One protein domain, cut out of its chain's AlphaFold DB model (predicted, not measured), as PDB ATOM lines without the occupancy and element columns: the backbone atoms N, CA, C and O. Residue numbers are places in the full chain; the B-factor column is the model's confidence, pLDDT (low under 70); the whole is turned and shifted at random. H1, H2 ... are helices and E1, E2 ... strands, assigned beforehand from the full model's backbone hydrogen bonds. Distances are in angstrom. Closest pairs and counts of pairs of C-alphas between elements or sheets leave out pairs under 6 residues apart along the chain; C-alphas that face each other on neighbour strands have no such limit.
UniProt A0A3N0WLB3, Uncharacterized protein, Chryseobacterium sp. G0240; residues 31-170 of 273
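AT A GLANCE: This is residues 31 to 170 of the 273 residues of an uncharacterized protein of Chryseobacterium sp. G0240 (UniProt A0A3N0WLB3). A strongly twisted sheet folds round into a flattened, open barrel: E4 and E8, with E2 and E3, make one wall, E6 and E9, with E5 and E7, make the other, and the short E1 joins them through E3 and E9. The long strands of the two walls cross, and the one helix, H1, packs between E8 and E5 at the open side, with the sheet curled round it. The printed part has 140 residues with one named helix and nine named strands; along the chain, seven strands come first, E1 to E7, then H1, then E8 and E9, and the nine strands form one branched sheet with both parallel and antiparallel neighbour pairs. The class is mostly strand, though under half of the residues are in named elements. The whole is compact, with a radius of gyration of the C-alphas of 14.6 A and spans of 43 by 30 by 24 A.

IN THESE COORDINATES: E1, residues 31 to 34, begins at C-alpha 31 (87.419, 111.371, 129.530). E2 is residues 47 to 49, E3 residues 54 to 57, and E4 residues 64 to 72, 25.9 A long. E5, residues 85 to 87, comes before E6, residues 97 to 106, 30.1 A, and E7, residues 112 to 116. H1, residues 129 to 137, measures 12.7 A and begins at C-alpha 129 (107.297, 122.298, 119.556). E8, residues 143 to 150, is 22.1 A; E9, residues 160 to 169, is 31.0 A and ends at C-alpha 169 (112.578, 137.077, 127.262).

HOW THE PARTS SIT: E1 has E3 on one side, antiparallel, with N 32 and O 54 at 2.8 A, and E9 on the other side, parallel, with N 161 and O 33 at 3.2 A. E3 and E4 are a hairpin, with N 57 and O 65 at 2.9 A. E2 and E3 lie on one side of E4, E8 on the other side; N 48 and O 71 are 2.9 A apart across E2 and E4, N 68 and O 146 2.8 A across antiparallel E4 and E8. E6 has E9 on one side, antiparallel, with N 98 and O 168 at 2.8 A. On its other side lie E5, parallel, with N 86 and O 97 at 2.9 A, and E7, with which it forms a hairpin, with N 105 and O 114 at 2.9 A. E7 and E8 are only just apart, at 8.2 A. H1 is on the sheet and touches E8, the closest C-alphas being those of Asp 131 and Val 146, 5.2 A, and E5, those of Pro 87 and Ile 132, 5.8 A. In H1 every O i to N i+4 pair is within hydrogen-bond range.

THE WHOLE: The C-alphas farthest apart, those of Val 93 and Asp 109, are 45.9 A apart. The printed part has no cut. The links E1 to E2, E4 to E5 and E7 to H1 are long; in the first, residues 40 to 41 pair in parallel with residues 164 to 165 of E9. The mean pLDDT of the printed part is 89.5, with residues 58 to 62, 92 to 94 and 122 to 123 under 70.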
ATOM      1  N   VAL A  31      88.077 110.124 129.920       91.00
ATOM      2  CA  VAL A  31      87.419 111.371 129.530       91.00
ATOM      3  C   VAL A  31      87.554 112.347 130.689       91.00
ATOM      4  O   VAL A  31      87.070 112.072 131.787       91.00
ATOM      5  N   ILE A  32      88.218 113.475 130.448       94.56
ATOM      6  CA  ILE A  32      88.505 114.491 131.463       94.56
ATOM      7  C   ILE A  32      88.008 115.871 131.033       94.56
ATOM      8  O   ILE A  32      87.748 116.115 129.854       94.56
ATOM      9  N   LYS A  33      87.876 116.787 131.993       95.94
ATOM     10  CA  LYS A  33      87.385 118.157 131.767       95.94
ATOM     11  C   LYS A  33      88.336 119.203 132.346       95.94
ATOM     12  O   LYS A  33      88.970 118.934 133.367       95.94
ATOM     13  N   PRO A  34      88.420 120.406 131.756       97.69
ATOM     14  CA  PRO A  34      89.125 121.498 132.404       97.69
ATOM     15  C   PRO A  34      88.391 121.897 133.693       97.69
ATOM     16  O   PRO A  34      87.167 122.024 133.694       97.69
ATOM     17  N   GLN A  35      89.118 122.140 134.787       96.06
ATOM     18  CA  GLN A  35      88.524 122.724 136.003       96.06
ATOM     19  C   GLN A  35      88.097 124.182 135.777       96.06
ATOM     20  O   GLN A  35      87.193 124.696 136.430       96.06
ATOM     21  N   THR A  36      88.768 124.864 134.846       96.31
ATOM     22  CA  THR A  36      88.503 126.245 134.443       96.31
ATOM     23  C   THR A  36      88.926 126.451 132.994       96.31
ATOM     24  O   THR A  36      89.871 125.822 132.521       96.31
ATOM     25  N   THR A  37      88.257 127.362 132.289       97.44
ATOM     26  CA  THR A  37      88.677 127.787 130.946       97.44
ATOM     27  C   THR A  37      89.812 128.808 130.978       97.44
ATOM     28  O   THR A  37      90.468 129.034 129.963       97.44
ATOM     29  N   LYS A  38      90.066 129.432 132.136       97.38
ATOM     30  CA  LYS A  38      91.157 130.396 132.301       97.38
ATOM     31  C   LYS A  38      92.499 129.676 132.313       97.38
ATOM     32  O   LYS A  38      92.695 128.747 133.094       97.38
ATOM     33  N   ILE A  39      93.428 130.163 131.499       97.38
ATOM     34  CA  ILE A  39      94.827 129.745 131.543       97.38
ATOM     35  C   ILE A  39      95.531 130.540 132.645       97.38
ATOM     36  O   ILE A  39      95.305 131.741 132.788       97.38
ATOM     37  N   LYS A  40      96.343 129.867 133.462       94.94
ATOM     38  CA  LYS A  40      97.168 130.517 134.493       94.94
ATOM     39  C   LYS A  40      98.489 131.002 133.876       94.94
ATOM     40  O   LYS A  40      99.009 130.354 132.972       94.94
ATOM     41  N   GLY A  41      99.060 132.080 134.406       95.50
ATOM     42  CA  GLY A  41     100.335 132.640 133.934       95.50
ATOM     43  C   GLY A  41     100.171 133.697 132.840       95.50
ATOM     44  O   GLY A  41      99.071 134.217 132.637       95.50
ATOM     45  N   ASP A  42     101.268 134.008 132.156       95.19
ATOM     46  CA  ASP A  42     101.439 135.252 131.385       95.19
ATOM     47  C   ASP A  42     100.480 135.397 130.195       95.19
ATOM     48  O   ASP A  42     100.172 136.505 129.758       95.19
ATOM     49  N   LEU A  43      99.959 134.280 129.679       96.50
ATOM     50  CA  LEU A  43      99.048 134.256 128.534       96.50
ATOM     51  C   LEU A  43      97.568 134.134 128.913       96.50
ATOM     52  O   LEU A  43      96.712 134.035 128.028       96.50
ATOM     53  N   GLY A  44      97.245 134.159 130.209       95.50
ATOM     54  CA  GLY A  44      95.888 133.950 130.721       95.50
ATOM     55  C   GLY A  44      94.846 134.937 130.195       95.50
ATOM     56  O   GLY A  44      93.682 134.571 130.007       95.50
ATOM     57  N   ASP A  45      95.253 136.168 129.893       96.25
ATOM     58  CA  ASP A  45      94.371 137.204 129.346       96.25
ATOM     59  C   ASP A  45      94.164 137.094 127.831       96.25
ATOM     60  O   ASP A  45      93.182 137.624 127.315       96.25
ATOM     61  N   TYR A  46      95.003 136.323 127.135       97.19
ATOM     62  CA  TYR A  46      95.044 136.239 125.670       97.19
ATOM     63  C   TYR A  46      94.524 134.916 125.116       97.19
ATOM     64  O   TYR A  46      94.091 134.849 123.967       97.19
ATOM     65  N   TYR A  47      94.535 133.865 125.930       97.44
ATOM     66  CA  TYR A  47      94.093 132.537 125.533       97.44
ATOM     67  C   TYR A  47      93.127 131.945 126.559       97.44
ATOM     68  O   TYR A  47      93.115 132.305 127.737       97.44
ATOM     69  N   GLU A  48      92.289 131.025 126.098       98.12
ATOM     70  CA  GLU A  48      91.392 130.246 126.946       98.12
ATOM     71  C   GLU A  48      91.288 128.804 126.467       98.12
ATOM     72  O   GLU A  48      91.367 128.502 125.274       98.12
ATOM     73  N   VAL A  49      91.078 127.897 127.412       98.50
ATOM     74  CA  VAL A  49      90.772 126.502 127.107       98.50
ATOM     75  C   VAL A  49      89.331 126.413 126.617       98.50
ATOM     76  O   VAL A  49      88.417 126.968 127.229       98.50
ATOM     77  N   VAL A  50      89.107 125.674 125.531       97.94
ATOM     78  CA  VAL A  50      87.751 125.395 125.047       97.94
ATOM     79  C   VAL A  50      87.040 124.471 126.043       97.94
ATOM     80  O   VAL A  50      87.508 123.376 126.335       97.94
ATOM     81  N   ASN A  51      85.887 124.880 126.576       97.25
ATOM     82  CA  ASN A  51      85.162 124.053 127.541       97.25
ATOM     83  C   ASN A  51      84.460 122.870 126.856       97.25
ATOM     84  O   ASN A  51      83.405 123.041 126.243       97.25
ATOM     85  N   LYS A  52      85.046 121.677 126.957       95.88
ATOM     86  CA  LYS A  52      84.477 120.417 126.469       95.88
ATOM     87  C   LYS A  52      85.099 119.222 127.186       95.88
ATOM     88  O   LYS A  52      86.043 119.357 127.961       95.88
ATOM     89  N   ASP A  53      84.581 118.048 126.870       95.81
ATOM     90  CA  ASP A  53      85.150 116.767 127.259       95.81
ATOM     91  C   ASP A  53      86.385 116.477 126.391       95.81
ATOM     92  O   ASP A  53      86.347 116.596 125.160       95.81
ATOM     93  N   TYR A  54      87.481 116.091 127.036       94.69
ATOM     94  CA  TYR A  54      88.742 115.740 126.396       94.69
ATOM     95  C   TYR A  54      89.034 114.264 126.595       94.69
ATOM     96  O   TYR A  54      88.945 113.750 127.707       94.69
ATOM     97  N   LYS A  55      89.404 113.591 125.507       92.88
ATOM     98  CA  LYS A  55      89.845 112.200 125.542       92.88
ATOM     99  C   LYS A  55      91.359 112.141 125.652       92.88
ATOM    100  O   LYS A  55      92.058 112.852 124.926       92.88
ATOM    101  N   ILE A  56      91.839 111.270 126.529       90.31
ATOM    102  CA  ILE A  56      93.225 110.818 126.515       90.31
ATOM    103  C   ILE A  56      93.265 109.580 125.622       90.31
ATOM    104  O   ILE A  56      92.667 108.554 125.950       90.31
ATOM    105  N   ASN A  57      93.909 109.712 124.464       81.62
ATOM    106  CA  ASN A  57      93.979 108.643 123.479       81.62
ATOM    107  C   ASN A  57      95.205 107.772 123.748       81.62
ATOM    108  O   ASN A  57      96.300 108.290 123.981       81.62
ATOM    109  N   ASN A  58      95.018 106.457 123.643       68.44
ATOM    110  CA  ASN A  58      96.120 105.517 123.533       68.44
ATOM    111  C   ASN A  58      96.671 105.617 122.111       68.44
ATOM    112  O   ASN A  58      96.202 104.944 121.195       68.44
ATOM    113  N   ASP A  59      97.618 106.525 121.901       59.88
ATOM    114  CA  ASP A  59      98.484 106.371 120.746       59.88
ATOM    115  C   ASP A  59      99.400 105.186 121.065       59.88
ATOM    116  O   ASP A  59      99.898 105.076 122.188       59.88
ATOM    117  N   SER A  60      99.593 104.256 120.132       48.59
ATOM    118  CA  SER A  60     100.227 102.945 120.372       48.59
ATOM    119  C   SER A  60     101.721 103.017 120.767       48.59
ATOM    120  O   SER A  60     102.431 102.014 120.722       48.59
ATOM    121  N   GLY A  61     102.208 104.201 121.142       60.50
ATOM    122  CA  GLY A  61     103.545 104.501 121.631       60.50
ATOM    123  C   GLY A  61     103.708 104.393 123.153       60.50
ATOM    124  O   GLY A  61     102.903 103.803 123.880       60.50
ATOM    125  N   MET A  62     104.819 104.950 123.642       68.62
ATOM    126  CA  MET A  62     105.276 104.851 125.036       68.62
ATOM    127  C   MET A  62     104.344 105.550 126.041       68.62
ATOM    128  O   MET A  62     104.239 105.114 127.186       68.62
ATOM    129  N   PHE A  63     103.619 106.579 125.604       76.25
ATOM    130  CA  PHE A  63     102.744 107.402 126.437       76.25
ATOM    131  C   PHE A  63     101.369 107.537 125.795       76.25
ATOM    132  O   PHE A  63     101.259 107.504 124.570       76.25
ATOM    133  N   ASP A  64     100.342 107.732 126.618       86.94
ATOM    134  CA  ASP A  64      99.058 108.198 126.104       86.94
ATOM    135  C   ASP A  64      99.155 109.704 125.806       86.94
ATOM    136  O   ASP A  64     100.077 110.373 126.270       86.94
ATOM    137  N   VAL A  65      98.233 110.267 125.026       89.00
ATOM    138  CA  VAL A  65      98.289 111.689 124.646       89.00
ATOM    139  C   VAL A  65      96.949 112.361 124.882       89.00
ATOM    140  O   VAL A  65      95.899 111.869 124.462       89.00
ATOM    141  N   ILE A  66      96.988 113.533 125.513       93.56
ATOM    142  CA  ILE A  66      95.859 114.462 125.544       93.56
ATOM    143  C   ILE A  66      96.071 115.575 124.520       93.56
ATOM    144  O   ILE A  66      97.151 116.153 124.449       93.56
ATOM    145  N   SER A  67      95.026 115.889 123.751       95.31
ATOM    146  CA  SER A  67      95.003 116.988 122.776       95.31
ATOM    147  C   SER A  67      94.034 118.076 123.232       95.31
ATOM    148  O   SER A  67      92.818 117.921 123.092       95.31
ATOM    149  N   VAL A  68      94.547 119.181 123.775       97.81
ATOM    150  CA  VAL A  68      93.721 120.268 124.316       97.81
ATOM    151  C   VAL A  68      93.558 121.379 123.288       97.81
ATOM    152  O   VAL A  68      94.528 121.941 122.792       97.81
ATOM    153  N   SER A  69      92.308 121.725 122.989       98.19
ATOM    154  CA  SER A  69      91.962 122.859 122.136       98.19
ATOM    155  C   SER A  69      92.021 124.153 122.949       98.19
ATOM    156  O   SER A  69      91.333 124.261 123.968       98.19
ATOM    157  N   ILE A  70      92.809 125.118 122.481       98.38
ATOM    158  CA  ILE A  70      93.006 126.428 123.109       98.38
ATOM    159  C   ILE A  70      92.624 127.505 122.093       98.38
ATOM    160  O   ILE A  70      93.117 127.504 120.964       98.38
ATOM    161  N   LYS A  71      91.734 128.416 122.485       98.12
ATOM    162  CA  LYS A  71      91.288 129.547 121.668       98.12
ATOM    163  C   LYS A  71      92.129 130.782 121.996       98.12
ATOM    164  O   LYS A  71      92.316 131.095 123.172       98.12
ATOM    165  N   ARG A  72      92.583 131.515 120.975       97.50
ATOM    166  CA  ARG A  72      93.052 132.897 121.142       97.50
ATOM    167  C   ARG A  72      91.831 133.797 121.314       97.50
ATOM    168  O   ARG A  72      90.951 133.826 120.452       97.50
ATOM    169  N   LYS A  73      91.755 134.502 122.440       96.12
ATOM    170  CA  LYS A  73      90.639 135.394 122.766       96.12
ATOM    171  C   LYS A  73      90.499 136.503 121.728       96.12
ATOM    172  O   LYS A  73      91.431 136.815 120.984       96.12
ATOM    173  N   ASP A  74      89.292 137.049 121.660       93.12
ATOM    174  CA  ASP A  74      88.965 138.109 120.721       93.12
ATOM    175  C   ASP A  74      89.550 139.450 121.192       93.12
ATOM    176  O   ASP A  74      89.274 139.895 122.305       93.12
ATOM    177  N   GLY A  75      90.333 140.101 120.328       81.25
ATOM    178  CA  GLY A  75      90.992 141.375 120.619       81.25
ATOM    179  C   GLY A  75      92.259 141.260 121.480       81.25
ATOM    180  O   GLY A  75      92.528 140.237 122.100       81.25
ATOM    181  N   GLY A  76      93.047 142.340 121.497       79.94
ATOM    182  CA  GLY A  76      94.313 142.425 122.230       79.94
ATOM    183  C   GLY A  76      95.517 141.875 121.458       79.94
ATOM    184  O   GLY A  76      95.484 140.784 120.876       79.94
ATOM    185  N   ASP A  77      96.604 142.642 121.470       88.81
ATOM    186  CA  ASP A  77      97.902 142.168 121.003       88.81
ATOM    187  C   ASP A  77      98.515 141.276 122.077       88.81
ATOM    188  O   ASP A  77      98.547 141.645 123.251       88.81
ATOM    189  N   VAL A  78      98.983 140.095 121.672       92.94
ATOM    190  CA  VAL A  78      99.746 139.221 122.566       92.94
ATOM    191  C   VAL A  78     100.994 139.962 123.064       92.94
ATOM    192  O   VAL A  78     101.546 140.778 122.324       92.94
ATOM    193  N   PRO A  79     101.469 139.688 124.289       94.12
ATOM    194  CA  PRO A  79     102.547 140.453 124.917       94.12
ATOM    195  C   PRO A  79     103.937 140.019 124.413       94.12
ATOM    196  O   PRO A  79     104.927 140.117 125.124       94.12
ATOM    197  N   PHE A  80     104.012 139.513 123.182       93.25
ATOM    198  CA  PHE A  80     105.226 139.060 122.518       93.25
ATOM    199  C   PHE A  80     105.122 139.319 121.013       93.25
ATOM    200  O   PHE A  80     104.026 139.362 120.453       93.25
ATOM    201  N   ASP A  81     106.260 139.451 120.332       93.62
ATOM    202  CA  ASP A  81     106.303 139.510 118.869       93.62
ATOM    203  C   ASP A  81     106.335 138.076 118.304       93.62
ATOM    204  O   ASP A  81     107.337 137.374 118.490       93.62
ATOM    205  N   PRO A  82     105.294 137.609 117.583       91.44
ATOM    206  CA  PRO A  82     105.279 136.259 117.016       91.44
ATOM    207  C   PRO A  82     106.472 135.979 116.089       91.44
ATOM    208  O   PRO A  82     106.954 134.848 115.992       91.44
ATOM    209  N   SER A  83     106.999 137.013 115.426       89.69
ATOM    210  CA  SER A  83     108.159 136.909 114.541       89.69
ATOM    211  C   SER A  83     109.487 136.789 115.290       89.69
ATOM    212  O   SER A  83     110.447 136.310 114.692       89.69
ATOM    213  N   LYS A  84     109.522 137.081 116.596       91.69
ATOM    214  CA  LYS A  84     110.674 136.890 117.497       91.69
ATOM    215  C   LYS A  84     110.475 135.799 118.546       91.69
ATOM    216  O   LYS A  84     111.391 135.494 119.299       91.69
ATOM    217  N   SER A  85     109.312 135.160 118.533       92.81
ATOM    218  CA  SER A  85     108.969 134.138 119.513       92.81
ATOM    219  C   SER A  85     109.238 132.723 119.011       92.81
ATOM    220  O   SER A  85     109.092 132.438 117.813       92.81
ATOM    221  N   VAL A  86     109.615 131.844 119.938       89.19
ATOM    222  CA  VAL A  86     109.839 130.408 119.735       89.19
ATOM    223  C   VAL A  86     109.359 129.595 120.948       89.19
ATOM    224  O   VAL A  86     109.146 130.154 122.017       89.19
ATOM    225  N   PRO A  87     109.158 128.276 120.812       89.69
ATOM    226  CA  PRO A  87     108.886 127.408 121.956       89.69
ATOM    227  C   PRO A  87     110.087 127.298 122.910       89.69
ATOM    228  O   PRO A  87     111.232 127.310 122.445       89.69
ATOM    229  N   PHE A  88     109.835 127.093 124.208       82.81
ATOM    230  CA  PHE A  88     110.863 126.648 125.165       82.81
ATOM    231  C   PHE A  88     111.615 125.401 124.659       82.81
ATOM    232  O   PHE A  88     111.050 124.572 123.942       82.81
ATOM    233  N   GLY A  89     112.908 125.302 124.989       73.88
ATOM    234  CA  GLY A  89     113.795 124.232 124.508       73.88
ATOM    235  C   GLY A  89     114.220 124.360 123.041       73.88
ATOM    236  O   GLY A  89     114.837 123.451 122.485       73.88
ATOM    237  N   THR A  90     113.894 125.477 122.381       76.06
ATOM    238  CA  THR A  90     114.338 125.765 121.012       76.06
ATOM    239  C   THR A  90     115.068 127.104 120.942       76.06
ATOM    240  O   THR A  90     114.791 128.024 121.711       76.06
ATOM    241  N   SER A  91     115.998 127.233 119.994       72.06
ATOM    242  CA  SER A  91     116.766 128.465 119.785       72.06
ATOM    243  C   SER A  91     116.903 128.749 118.297       72.06
ATOM    244  O   SER A  91     117.185 127.848 117.507       72.06
ATOM    245  N   HIS A  92     116.699 130.005 117.908       64.19
ATOM    246  CA  HIS A  92     116.823 130.461 116.528       64.19
ATOM    247  C   HIS A  92     117.405 131.875 116.521       64.19
ATOM    248  O   HIS A  92     117.069 132.700 117.365       64.19
ATOM    249  N   VAL A  93     118.267 132.171 115.548       67.62
ATOM    250  CA  VAL A  93     118.889 133.497 115.433       67.62
ATOM    251  C   VAL A  93     117.810 134.573 115.288       67.62
ATOM    252  O   VAL A  93     116.942 134.474 114.420       67.62
ATOM    253  N   GLY A  94     117.878 135.606 116.132       69.69
ATOM    254  CA  GLY A  94     116.925 136.720 116.133       69.69
ATOM    255  C   GLY A  94     115.580 136.411 116.797       69.69
ATOM    256  O   GLY A  94     114.651 137.208 116.663       69.69
ATOM    257  N   LYS A  95     115.467 135.271 117.486       78.88
ATOM    258  CA  LYS A  95     114.331 134.921 118.335       78.88
ATOM    259  C   LYS A  95     114.784 134.972 119.790       78.88
ATOM    260  O   LYS A  95     115.627 134.174 120.178       78.88
ATOM    261  N   ASP A  96     114.262 135.930 120.539       83.81
ATOM    262  CA  ASP A  96     114.664 136.271 121.911       83.81
ATOM    263  C   ASP A  96     113.510 136.112 122.909       83.81
ATOM    264  O   ASP A  96     113.606 136.550 124.049       83.81
ATOM    265  N   THR A  97     112.384 135.543 122.476       91.69
ATOM    266  CA  THR A  97     111.215 135.334 123.329       91.69
ATOM    267  C   THR A  97     110.785 133.874 123.277       91.69
ATOM    268  O   THR A  97     110.488 133.338 122.205       91.69
ATOM    269  N   HIS A  98     110.701 133.233 124.434       92.31
ATOM    270  CA  HIS A  98     110.198 131.878 124.585       92.31
ATOM    271  C   HIS A  98     108.764 131.903 125.070       92.31
ATOM    272  O   HIS A  98     108.404 132.648 125.975       92.31
ATOM    273  N   VAL A  99     107.934 131.080 124.446       95.56
ATOM    274  CA  VAL A  99     106.517 130.946 124.768       95.56
ATOM    275  C   VAL A  99     106.225 129.484 125.051       95.56
ATOM    276  O   VAL A  99     106.720 128.601 124.350       95.56
ATOM    277  N   GLY A 100     105.399 129.206 126.055       95.31
ATOM    278  CA  GLY A 100     105.065 127.834 126.407       95.31
ATOM    279  C   GLY A 100     103.750 127.682 127.144       95.31
ATOM    280  O   GLY A 100     103.186 128.635 127.685       95.31
ATOM    281  N   PHE A 101     103.260 126.444 127.138       97.75
ATOM    282  CA  PHE A 101     102.038 126.032 127.814       97.75
ATOM    283  C   PHE A 101     102.298 124.747 128.592       97.75
ATOM    284  O   PHE A 101     102.900 123.803 128.081       97.75
ATOM    285  N   GLY A 102     101.815 124.713 129.826       95.62
ATOM    286  CA  GLY A 102     101.900 123.563 130.711       95.62
ATOM    287  C   GLY A 102     100.526 122.975 130.998       95.62
ATOM    288  O   GLY A 102      99.492 123.594 130.729       95.62
ATOM    289  N   ILE A 103     100.520 121.779 131.576       97.19
ATOM    290  CA  ILE A 103      99.309 121.106 132.037       97.19
ATOM    291  C   ILE A 103      99.537 120.547 133.435       97.19
ATOM    292  O   ILE A 103     100.562 119.932 133.719       97.19
ATOM    293  N   GLU A 104      98.562 120.756 134.303       96.69
ATOM    294  CA  GLU A 104      98.495 120.123 135.612       96.69
ATOM    295  C   GLU A 104      97.237 119.256 135.667       96.69
ATOM    296  O   GLU A 104      96.140 119.711 135.323       96.69
ATOM    297  N   LEU A 105      97.420 117.992 136.044       96.06
ATOM    298  CA  LEU A 105      96.388 116.965 136.087       96.06
ATOM    299  C   LEU A 105      95.941 116.716 137.522       96.06
ATOM    300  O   LEU A 105      96.769 116.650 138.429       96.06
ATOM    301  N   PHE A 106      94.642 116.488 137.704       94.38
ATOM    302  CA  PHE A 106      94.043 116.245 139.011       94.38
ATOM    303  C   PHE A 106      93.221 114.962 139.043       94.38
ATOM    304  O   PHE A 106      92.591 114.580 138.046       94.38
ATOM    305  N   ASP A 107      93.200 114.328 140.212       93.19
ATOM    306  CA  ASP A 107      92.309 113.213 140.524       93.19
ATOM    307  C   ASP A 107      90.875 113.674 140.867       93.19
ATOM    308  O   ASP A 107      90.491 114.825 140.638       93.19
ATOM    309  N   GLU A 108      90.050 112.742 141.349       93.44
ATOM    310  CA  GLU A 108      88.645 112.979 141.715       93.44
ATOM    311  C   GLU A 108      88.478 113.862 142.955       93.44
ATOM    312  O   GLU A 108      87.513 114.620 143.036       93.44
ATOM    313  N   ASP A 109      89.441 113.812 143.873       92.94
ATOM    314  CA  ASP A 109      89.443 114.597 145.108       92.94
ATOM    315  C   ASP A 109      90.031 116.005 144.892       92.94
ATOM    316  O   ASP A 109      89.999 116.849 145.789       92.94
ATOM    317  N   GLY A 110      90.549 116.278 143.689       87.81
ATOM    318  CA  GLY A 110      91.169 117.546 143.326       87.81
ATOM    319  C   GLY A 110      92.642 117.649 143.725       87.81
ATOM    320  O   GLY A 110      93.182 118.756 143.735       87.81
ATOM    321  N   ASN A 111      93.311 116.534 144.029       91.25
ATOM    322  CA  ASN A 111      94.752 116.527 144.268       91.25
ATOM    323  C   ASN A 111      95.505 116.571 142.938       91.25
ATOM    324  O   ASN A 111      95.132 115.889 141.984       91.25
ATOM    325  N   SER A 112      96.589 117.344 142.894       90.81
ATOM    326  CA  SER A 112      97.514 117.359 141.757       90.81
ATOM    327  C   SER A 112      98.269 116.029 141.689       90.81
ATOM    328  O   SER A 112      98.856 115.598 142.683       90.81
ATOM    329  N   ILE A 113      98.221 115.362 140.535       91.50
ATOM    330  CA  ILE A 113      98.816 114.030 140.320       91.50
ATOM    331  C   ILE A 113      99.893 114.007 139.234       91.50
ATOM    332  O   ILE A 113     100.628 113.025 139.146       91.50
ATOM    333  N   ASP A 114      99.986 115.057 138.416       90.44
ATOM    334  CA  ASP A 114     101.070 115.263 137.452       90.44
ATOM    335  C   ASP A 114     101.139 116.735 137.040       90.44
ATOM    336  O   ASP A 114     100.106 117.396 136.900       90.44
ATOM    337  N   VAL A 115     102.355 117.234 136.822       89.62
ATOM    338  CA  VAL A 115     102.597 118.623 136.423       89.62
ATOM    339  C   VAL A 115     103.655 118.670 135.334       89.62
ATOM    340  O   VAL A 115     104.810 118.304 135.544       89.62
ATOM    341  N   LYS A 116     103.270 119.225 134.189       89.06
ATOM    342  CA  LYS A 116     104.171 119.596 133.099       89.06
ATOM    343  C   LYS A 116     104.243 121.103 133.042       89.06
ATOM    344  O   LYS A 116     103.249 121.766 132.744       89.06
ATOM    345  N   GLN A 117     105.405 121.634 133.396       84.69
ATOM    346  CA  GLN A 117     105.607 123.073 133.509       84.69
ATOM    347  C   GLN A 117     105.514 123.741 132.137       84.69
ATOM    348  O   GLN A 117     105.895 123.155 131.128       84.69
ATOM    349  N   ALA A 118     105.039 124.986 132.101       89.31
ATOM    350  CA  ALA A 118     104.920 125.734 130.849       89.31
ATOM    351  C   ALA A 118     106.276 126.065 130.208       89.31
ATOM    352  O   ALA A 118     106.337 126.255 128.998       89.31
ATOM    353  N   THR A 119     107.343 126.099 131.008       87.25
ATOM    354  CA  THR A 119     108.727 126.327 130.572       87.25
ATOM    355  C   THR A 119     109.489 125.033 130.274       87.25
ATOM    356  O   THR A 119     110.639 125.086 129.847       87.25
ATOM    357  N   ALA A 120     108.886 123.863 130.522       73.38
ATOM    358  CA  ALA A 120     109.550 122.584 130.305       73.38
ATOM    359  C   ALA A 120     109.626 122.236 128.814       73.38
ATOM    360  O   ALA A 120     108.701 122.505 128.043       73.38
ATOM    361  N   ASP A 121     110.703 121.556 128.440       74.50
ATOM    362  CA  ASP A 121     110.930 121.000 127.114       74.50
ATOM    363  C   ASP A 121     110.995 119.460 127.149       74.50
ATOM    364  O   ASP A 121     110.781 118.806 128.181       74.50
ATOM    365  N   GLY A 122     111.202 118.858 125.975       67.00
ATOM    366  CA  GLY A 122     111.278 117.407 125.819       67.00
ATOM    367  C   GLY A 122     110.039 116.673 126.349       67.00
ATOM    368  O   GLY A 122     108.912 117.152 126.255       67.00
ATOM    369  N   LEU A 123     110.244 115.492 126.938       65.38
ATOM    370  CA  LEU A 123     109.157 114.638 127.452       65.38
ATOM    371  C   LEU A 123     108.415 115.236 128.664       65.38
ATOM    372  O   LEU A 123     107.298 114.815 128.988       65.38
ATOM    373  N   SER A 124     109.031 116.209 129.338       72.00
ATOM    374  CA  SER A 124     108.468 116.907 130.500       72.00
ATOM    375  C   SER A 124     107.587 118.094 130.101       72.00
ATOM    376  O   SER A 124     106.814 118.575 130.927       72.00
ATOM    377  N   GLY A 125     107.688 118.546 128.850       76.44
ATOM    378  CA  GLY A 125     106.935 119.661 128.293       76.44
ATOM    379  C   GLY A 125     105.785 119.232 127.385       76.44
ATOM    380  O   GLY A 125     105.175 118.166 127.538       76.44
ATOM    381  N   VAL A 126     105.472 120.108 126.435       84.19
ATOM    382  CA  VAL A 126     104.535 119.827 125.340       84.19
ATOM    383  C   VAL A 126     105.036 118.691 124.453       84.19
ATOM    384  O   VAL A 126     106.231 118.523 124.233       84.19
ATOM    385  N   TYR A 127     104.103 117.939 123.881       85.00
ATOM    386  CA  TYR A 127     104.391 116.810 123.001       85.00
ATOM    387  C   TYR A 127     105.162 117.216 121.740       85.00
ATOM    388  O   TYR A 127     105.963 116.444 121.222       85.00
ATOM    389  N   SER A 128     104.900 118.418 121.218       85.12
ATOM    390  CA  SER A 128     105.571 118.936 120.030       85.12
ATOM    391  C   SER A 128     105.789 120.439 120.120       85.12
ATOM    392  O   SER A 128     104.881 121.200 120.455       85.12
ATOM    393  N   SER A 129     106.985 120.876 119.724       82.94
ATOM    394  CA  SER A 129     107.297 122.298 119.556       82.94
ATOM    395  C   SER A 129     106.418 122.968 118.487       82.94
ATOM    396  O   SER A 129     106.130 124.161 118.586       82.94
ATOM    397  N   ASP A 130     105.924 122.215 117.498       87.38
ATOM    398  CA  ASP A 130     105.058 122.748 116.440       87.38
ATOM    399  C   ASP A 130     103.658 123.103 116.943       87.38
ATOM    400  O   ASP A 130     103.032 124.026 116.413       87.38
ATOM    401  N   ASP A 131     103.191 122.437 118.002       91.69
ATOM    402  CA  ASP A 131     101.946 122.811 118.669       91.69
ATOM    403  C   ASP A 131     102.073 124.251 119.205       91.69
ATOM    404  O   ASP A 131     101.198 125.086 118.984       91.69
ATOM    405  N   ILE A 132     103.221 124.597 119.800       96.00
ATOM    406  CA  ILE A 132     103.493 125.948 120.311       96.00
ATOM    407  C   ILE A 132     103.749 126.959 119.195       96.00
ATOM    408  O   ILE A 132     103.224 128.072 119.261       96.00
ATOM    409  N   LYS A 133     104.477 126.593 118.131       92.56
ATOM    410  CA  LYS A 133     104.618 127.466 116.947       92.56
ATOM    411  C   LYS A 133     103.252 127.824 116.362       92.56
ATOM    412  O   LYS A 133     103.017 128.978 116.004       92.56
ATOM    413  N   SER A 134     102.336 126.856 116.325       92.31
ATOM    414  CA  SER A 134     100.958 127.084 115.893       92.31
ATOM    415  C   SER A 134     100.256 128.073 116.826       92.31
ATOM    416  O   SER A 134      99.690 129.049 116.338       92.31
ATOM    417  N   MET A 135     100.376 127.900 118.151       96.62
ATOM    418  CA  MET A 135      99.800 128.820 119.146       96.62
ATOM    419  C   MET A 135     100.311 130.263 119.023       96.62
ATOM    420  O   MET A 135      99.508 131.196 119.105       96.62
ATOM    421  N   ILE A 136     101.616 130.452 118.789       96.00
ATOM    422  CA  ILE A 136     102.257 131.760 118.548       96.00
ATOM    423  C   ILE A 136     101.652 132.448 117.312       96.00
ATOM    424  O   ILE A 136     101.480 133.667 117.296       96.00
ATOM    425  N   SER A 137     101.315 131.672 116.278       94.75
ATOM    426  CA  SER A 137     100.809 132.183 114.997       94.75
ATOM    427  C   SER A 137      99.296 132.428 114.941       94.75
ATOM    428  O   SER A 137      98.832 133.068 113.994       94.75
ATOM    429  N   LEU A 138      98.529 131.937 115.925       95.31
ATOM    430  CA  LEU A 138      97.068 132.064 115.933       95.31
ATOM    431  C   LEU A 138      96.644 133.522 115.860       95.31
ATOM    432  O   LEU A 138      97.162 134.359 116.595       95.31
ATOM    433  N   LYS A 139      95.639 133.820 115.049       94.62
ATOM    434  CA  LYS A 139      94.973 135.123 115.024       94.62
ATOM    435  C   LYS A 139      93.854 135.170 116.061       94.62
ATOM    436  O   LYS A 139      93.413 134.149 116.583       94.62
ATOM    437  N   SER A 140      93.404 136.383 116.371       95.12
ATOM    438  CA  SER A 140      92.251 136.625 117.245       95.12
ATOM    439  C   SER A 140      91.070 135.730 116.855       95.12
ATOM    440  O   SER A 140      90.677 135.707 115.689       95.12
ATOM    441  N   GLY A 141      90.512 135.008 117.823       95.31
ATOM    442  CA  GLY A 141      89.361 134.125 117.632       95.31
ATOM    443  C   GLY A 141      89.687 132.716 117.119       95.31
ATOM    444  O   GLY A 141      88.823 131.839 117.199       95.31
ATOM    445  N   GLU A 142      90.903 132.464 116.624       97.06
ATOM    446  CA  GLU A 142      91.302 131.147 116.116       97.06
ATOM    447  C   GLU A 142      91.566 130.146 117.252       97.06
ATOM    448  O   GLU A 142      91.866 130.506 118.394       97.06
ATOM    449  N   ILE A 143      91.447 128.855 116.929       97.75
ATOM    450  CA  ILE A 143      91.644 127.744 117.863       97.75
ATOM    451  C   ILE A 143      92.836 126.916 117.394       97.75
ATOM    452  O   ILE A 143      92.856 126.436 116.263       97.75
ATOM    453  N   GLY A 144      93.793 126.709 118.292       95.06
ATOM    454  CA  GLY A 144      94.897 125.772 118.128       95.06
ATOM    455  C   GLY A 144      94.737 124.549 119.025       95.06
ATOM    456  O   GLY A 144      93.800 124.447 119.824       95.06
ATOM    457  N   THR A 145      95.658 123.601 118.881       97.00
ATOM    458  CA  THR A 145      95.731 122.408 119.727       97.00
ATOM    459  C   THR A 145      97.125 122.297 120.315       97.00
ATOM    460  O   THR A 145      98.104 122.415 119.585       97.00
ATOM    461  N   VAL A 146      97.194 122.036 121.617       97.19
ATOM    462  CA  VAL A 146      98.436 121.698 122.313       97.19
ATOM    463  C   VAL A 146      98.301 120.308 122.905       97.19
ATOM    464  O   VAL A 146      97.260 119.968 123.479       97.19
ATOM    465  N   ARG A 147      99.329 119.482 122.715       95.12
ATOM    466  CA  ARG A 147      99.351 118.100 123.186       95.12
ATOM    467  C   ARG A 147     100.365 117.897 124.296       95.12
ATOM    468  O   ARG A 147     101.419 118.526 124.300       95.12
ATOM    469  N   TRP A 148     100.075 116.951 125.182       92.44
ATOM    470  CA  TRP A 148     101.007 116.471 126.204       92.44
ATOM    471  C   TRP A 148     100.945 114.948 126.320       92.44
ATOM    472  O   TRP A 148      99.867 114.354 126.235       92.44
ATOM    473  N   SER A 149     102.103 114.329 126.548       89.38
ATOM    474  CA  SER A 149     102.215 112.907 126.888       89.38
ATOM    475  C   SER A 149     101.747 112.647 128.310       89.38
ATOM    476  O   SER A 149     102.264 113.262 129.232       89.38
ATOM    477  N   ILE A 150     100.851 111.695 128.517       87.50
ATOM    478  CA  ILE A 150     100.354 111.281 129.826       87.50
ATOM    479  C   ILE A 150     100.890 109.887 130.147       87.50
ATOM    480  O   ILE A 150     100.849 108.975 129.316       87.50
ATOM    481  N   ASN A 151     101.396 109.706 131.369       84.56
ATOM    482  CA  ASN A 151     101.796 108.385 131.839       84.56
ATOM    483  C   ASN A 151     100.557 107.475 131.941       84.56
ATOM    484  O   ASN A 151      99.574 107.821 132.599       84.56
ATOM    485  N   LYS A 152     100.629 106.290 131.323       83.56
ATOM    486  CA  LYS A 152      99.537 105.305 131.256       83.56
ATOM    487  C   LYS A 152      98.999 104.908 132.635       83.56
ATOM    488  O   LYS A 152      97.819 104.598 132.783       83.56
ATOM    489  N   GLU A 153      99.836 104.951 133.671       85.50
ATOM    490  CA  GLU A 153      99.433 104.643 135.051       85.50
ATOM    491  C   GLU A 153      98.431 105.657 135.633       85.50
ATOM    492  O   GLU A 153      97.640 105.324 136.523       85.50
ATOM    493  N   LEU A 154      98.420 106.888 135.111       87.38
ATOM    494  CA  LEU A 154      97.556 107.975 135.574       87.38
ATOM    495  C   LEU A 154      96.161 107.936 134.946       87.38
ATOM    496  O   LEU A 154      95.233 108.522 135.498       87.38
ATOM    497  N   LEU A 155      95.988 107.203 133.843       87.69
ATOM    498  CA  LEU A 155      94.767 107.181 133.031       87.69
ATOM    499  C   LEU A 155      93.511 106.823 133.844       87.69
ATOM    500  O   LEU A 155      92.434 107.364 133.630       87.69
ATOM    501  N   SER A 156      93.650 105.929 134.825       87.44
ATOM    502  CA  SER A 156      92.535 105.532 135.699       87.44
ATOM    503  C   SER A 156      92.209 106.527 136.819       87.44
ATOM    504  O   SER A 156      91.126 106.446 137.397       87.44
ATOM    505  N   LYS A 157      93.133 107.444 137.128       90.94
ATOM    506  CA  LYS A 157      93.053 108.373 138.264       90.94
ATOM    507  C   LYS A 157      92.642 109.774 137.831       90.94
ATOM    508  O   LYS A 157      91.878 110.421 138.536       90.94
ATOM    509  N   VAL A 158      93.134 110.227 136.681       94.38
ATOM    510  CA  VAL A 158      92.912 111.589 136.195       94.38
ATOM    511  C   VAL A 158      91.436 111.851 135.887       94.38
ATOM    512  O   VAL A 158      90.768 111.052 135.229       94.38
ATOM    513  N   LYS A 159      90.926 112.987 136.366       95.19
ATOM    514  CA  LYS A 159      89.540 113.444 136.153       95.19
ATOM    515  C   LYS A 159      89.460 114.831 135.546       95.19
ATOM    516  O   LYS A 159      88.520 115.129 134.805       95.19
ATOM    517  N   SER A 160      90.422 115.689 135.862       96.94
ATOM    518  CA  SER A 160      90.402 117.071 135.408       96.94
ATOM    519  C   SER A 160      91.798 117.640 135.221       96.94
ATOM    520  O   SER A 160      92.790 117.007 135.579       96.94
ATOM    521  N   PHE A 161      91.871 118.821 134.613       98.25
ATOM    522  CA  PHE A 161      93.133 119.509 134.372       98.25
ATOM    523  C   PHE A 161      92.985 121.029 134.438       98.25
ATOM    524  O   PHE A 161      91.885 121.576 134.310       98.25
ATOM    525  N   VAL A 162      94.115 121.715 134.577       97.94
ATOM    526  CA  VAL A 162      94.263 123.147 134.286       97.94
ATOM    527  C   VAL A 162      95.468 123.374 133.389       97.94
ATOM    528  O   VAL A 162      96.416 122.592 133.392       97.94
ATOM    529  N   ILE A 163      95.415 124.452 132.610       98.50
ATOM    530  CA  ILE A 163      96.497 124.856 131.714       98.50
ATOM    531  C   ILE A 163      97.231 126.049 132.318       98.50
ATOM    532  O   ILE A 163      96.612 126.996 132.819       98.50
ATOM    533  N   THR A 164      98.556 125.994 132.259       97.62
ATOM    534  CA  THR A 164      99.461 127.086 132.619       97.62
ATOM    535  C   THR A 164     100.151 127.612 131.364       97.62
ATOM    536  O   THR A 164     100.132 126.977 130.311       97.62
ATOM    537  N   SER A 165     100.742 128.793 131.456       98.00
ATOM    538  CA  SER A 165     101.476 129.437 130.373       98.00
ATOM    539  C   SER A 165     102.635 130.243 130.930       98.00
ATOM    540  O   SER A 165     102.577 130.670 132.084       98.00
ATOM    541  N   ALA A 166     103.661 130.431 130.110       95.50
ATOM    542  CA  ALA A 166     104.826 131.231 130.444       95.50
ATOM    543  C   ALA A 166     105.342 131.968 129.206       95.50
ATOM    544  O   ALA A 166     105.257 131.443 128.086       95.50
ATOM    545  N   ILE A 167     105.891 133.156 129.439       95.06
ATOM    546  CA  ILE A 167     106.753 133.874 128.507       95.06
ATOM    547  C   ILE A 167     108.072 134.166 129.209       95.06
ATOM    548  O   ILE A 167     108.088 134.640 130.341       95.06
ATOM    549  N   GLU A 168     109.174 133.933 128.513       91.31
ATOM    550  CA  GLU A 168     110.495 134.371 128.946       91.31
ATOM    551  C   GLU A 168     111.132 135.194 127.829       91.31
ATOM    552  O   GLU A 168     111.010 134.853 126.654       91.31
ATOM    553  N   HIS A 169     111.768 136.304 128.189       87.56
ATOM    554  CA  HIS A 169     112.578 137.077 127.262       87.56
ATOM    555  C   HIS A 169     114.041 136.802 127.581       87.56
ATOM    556  O   HIS A 169     114.463 136.982 128.725       87.56
ATOM    557  N   ASP A 170     114.817 136.425 126.571       71.75
ATOM    558  CA  ASP A 170     116.269 136.374 126.655       71.75
ATOM    559  C   ASP A 170     116.787 137.815 126.770       71.75
ATOM    560  O   ASP A 170     117.190 138.461 125.796       71.75
TER     561      ASP A 170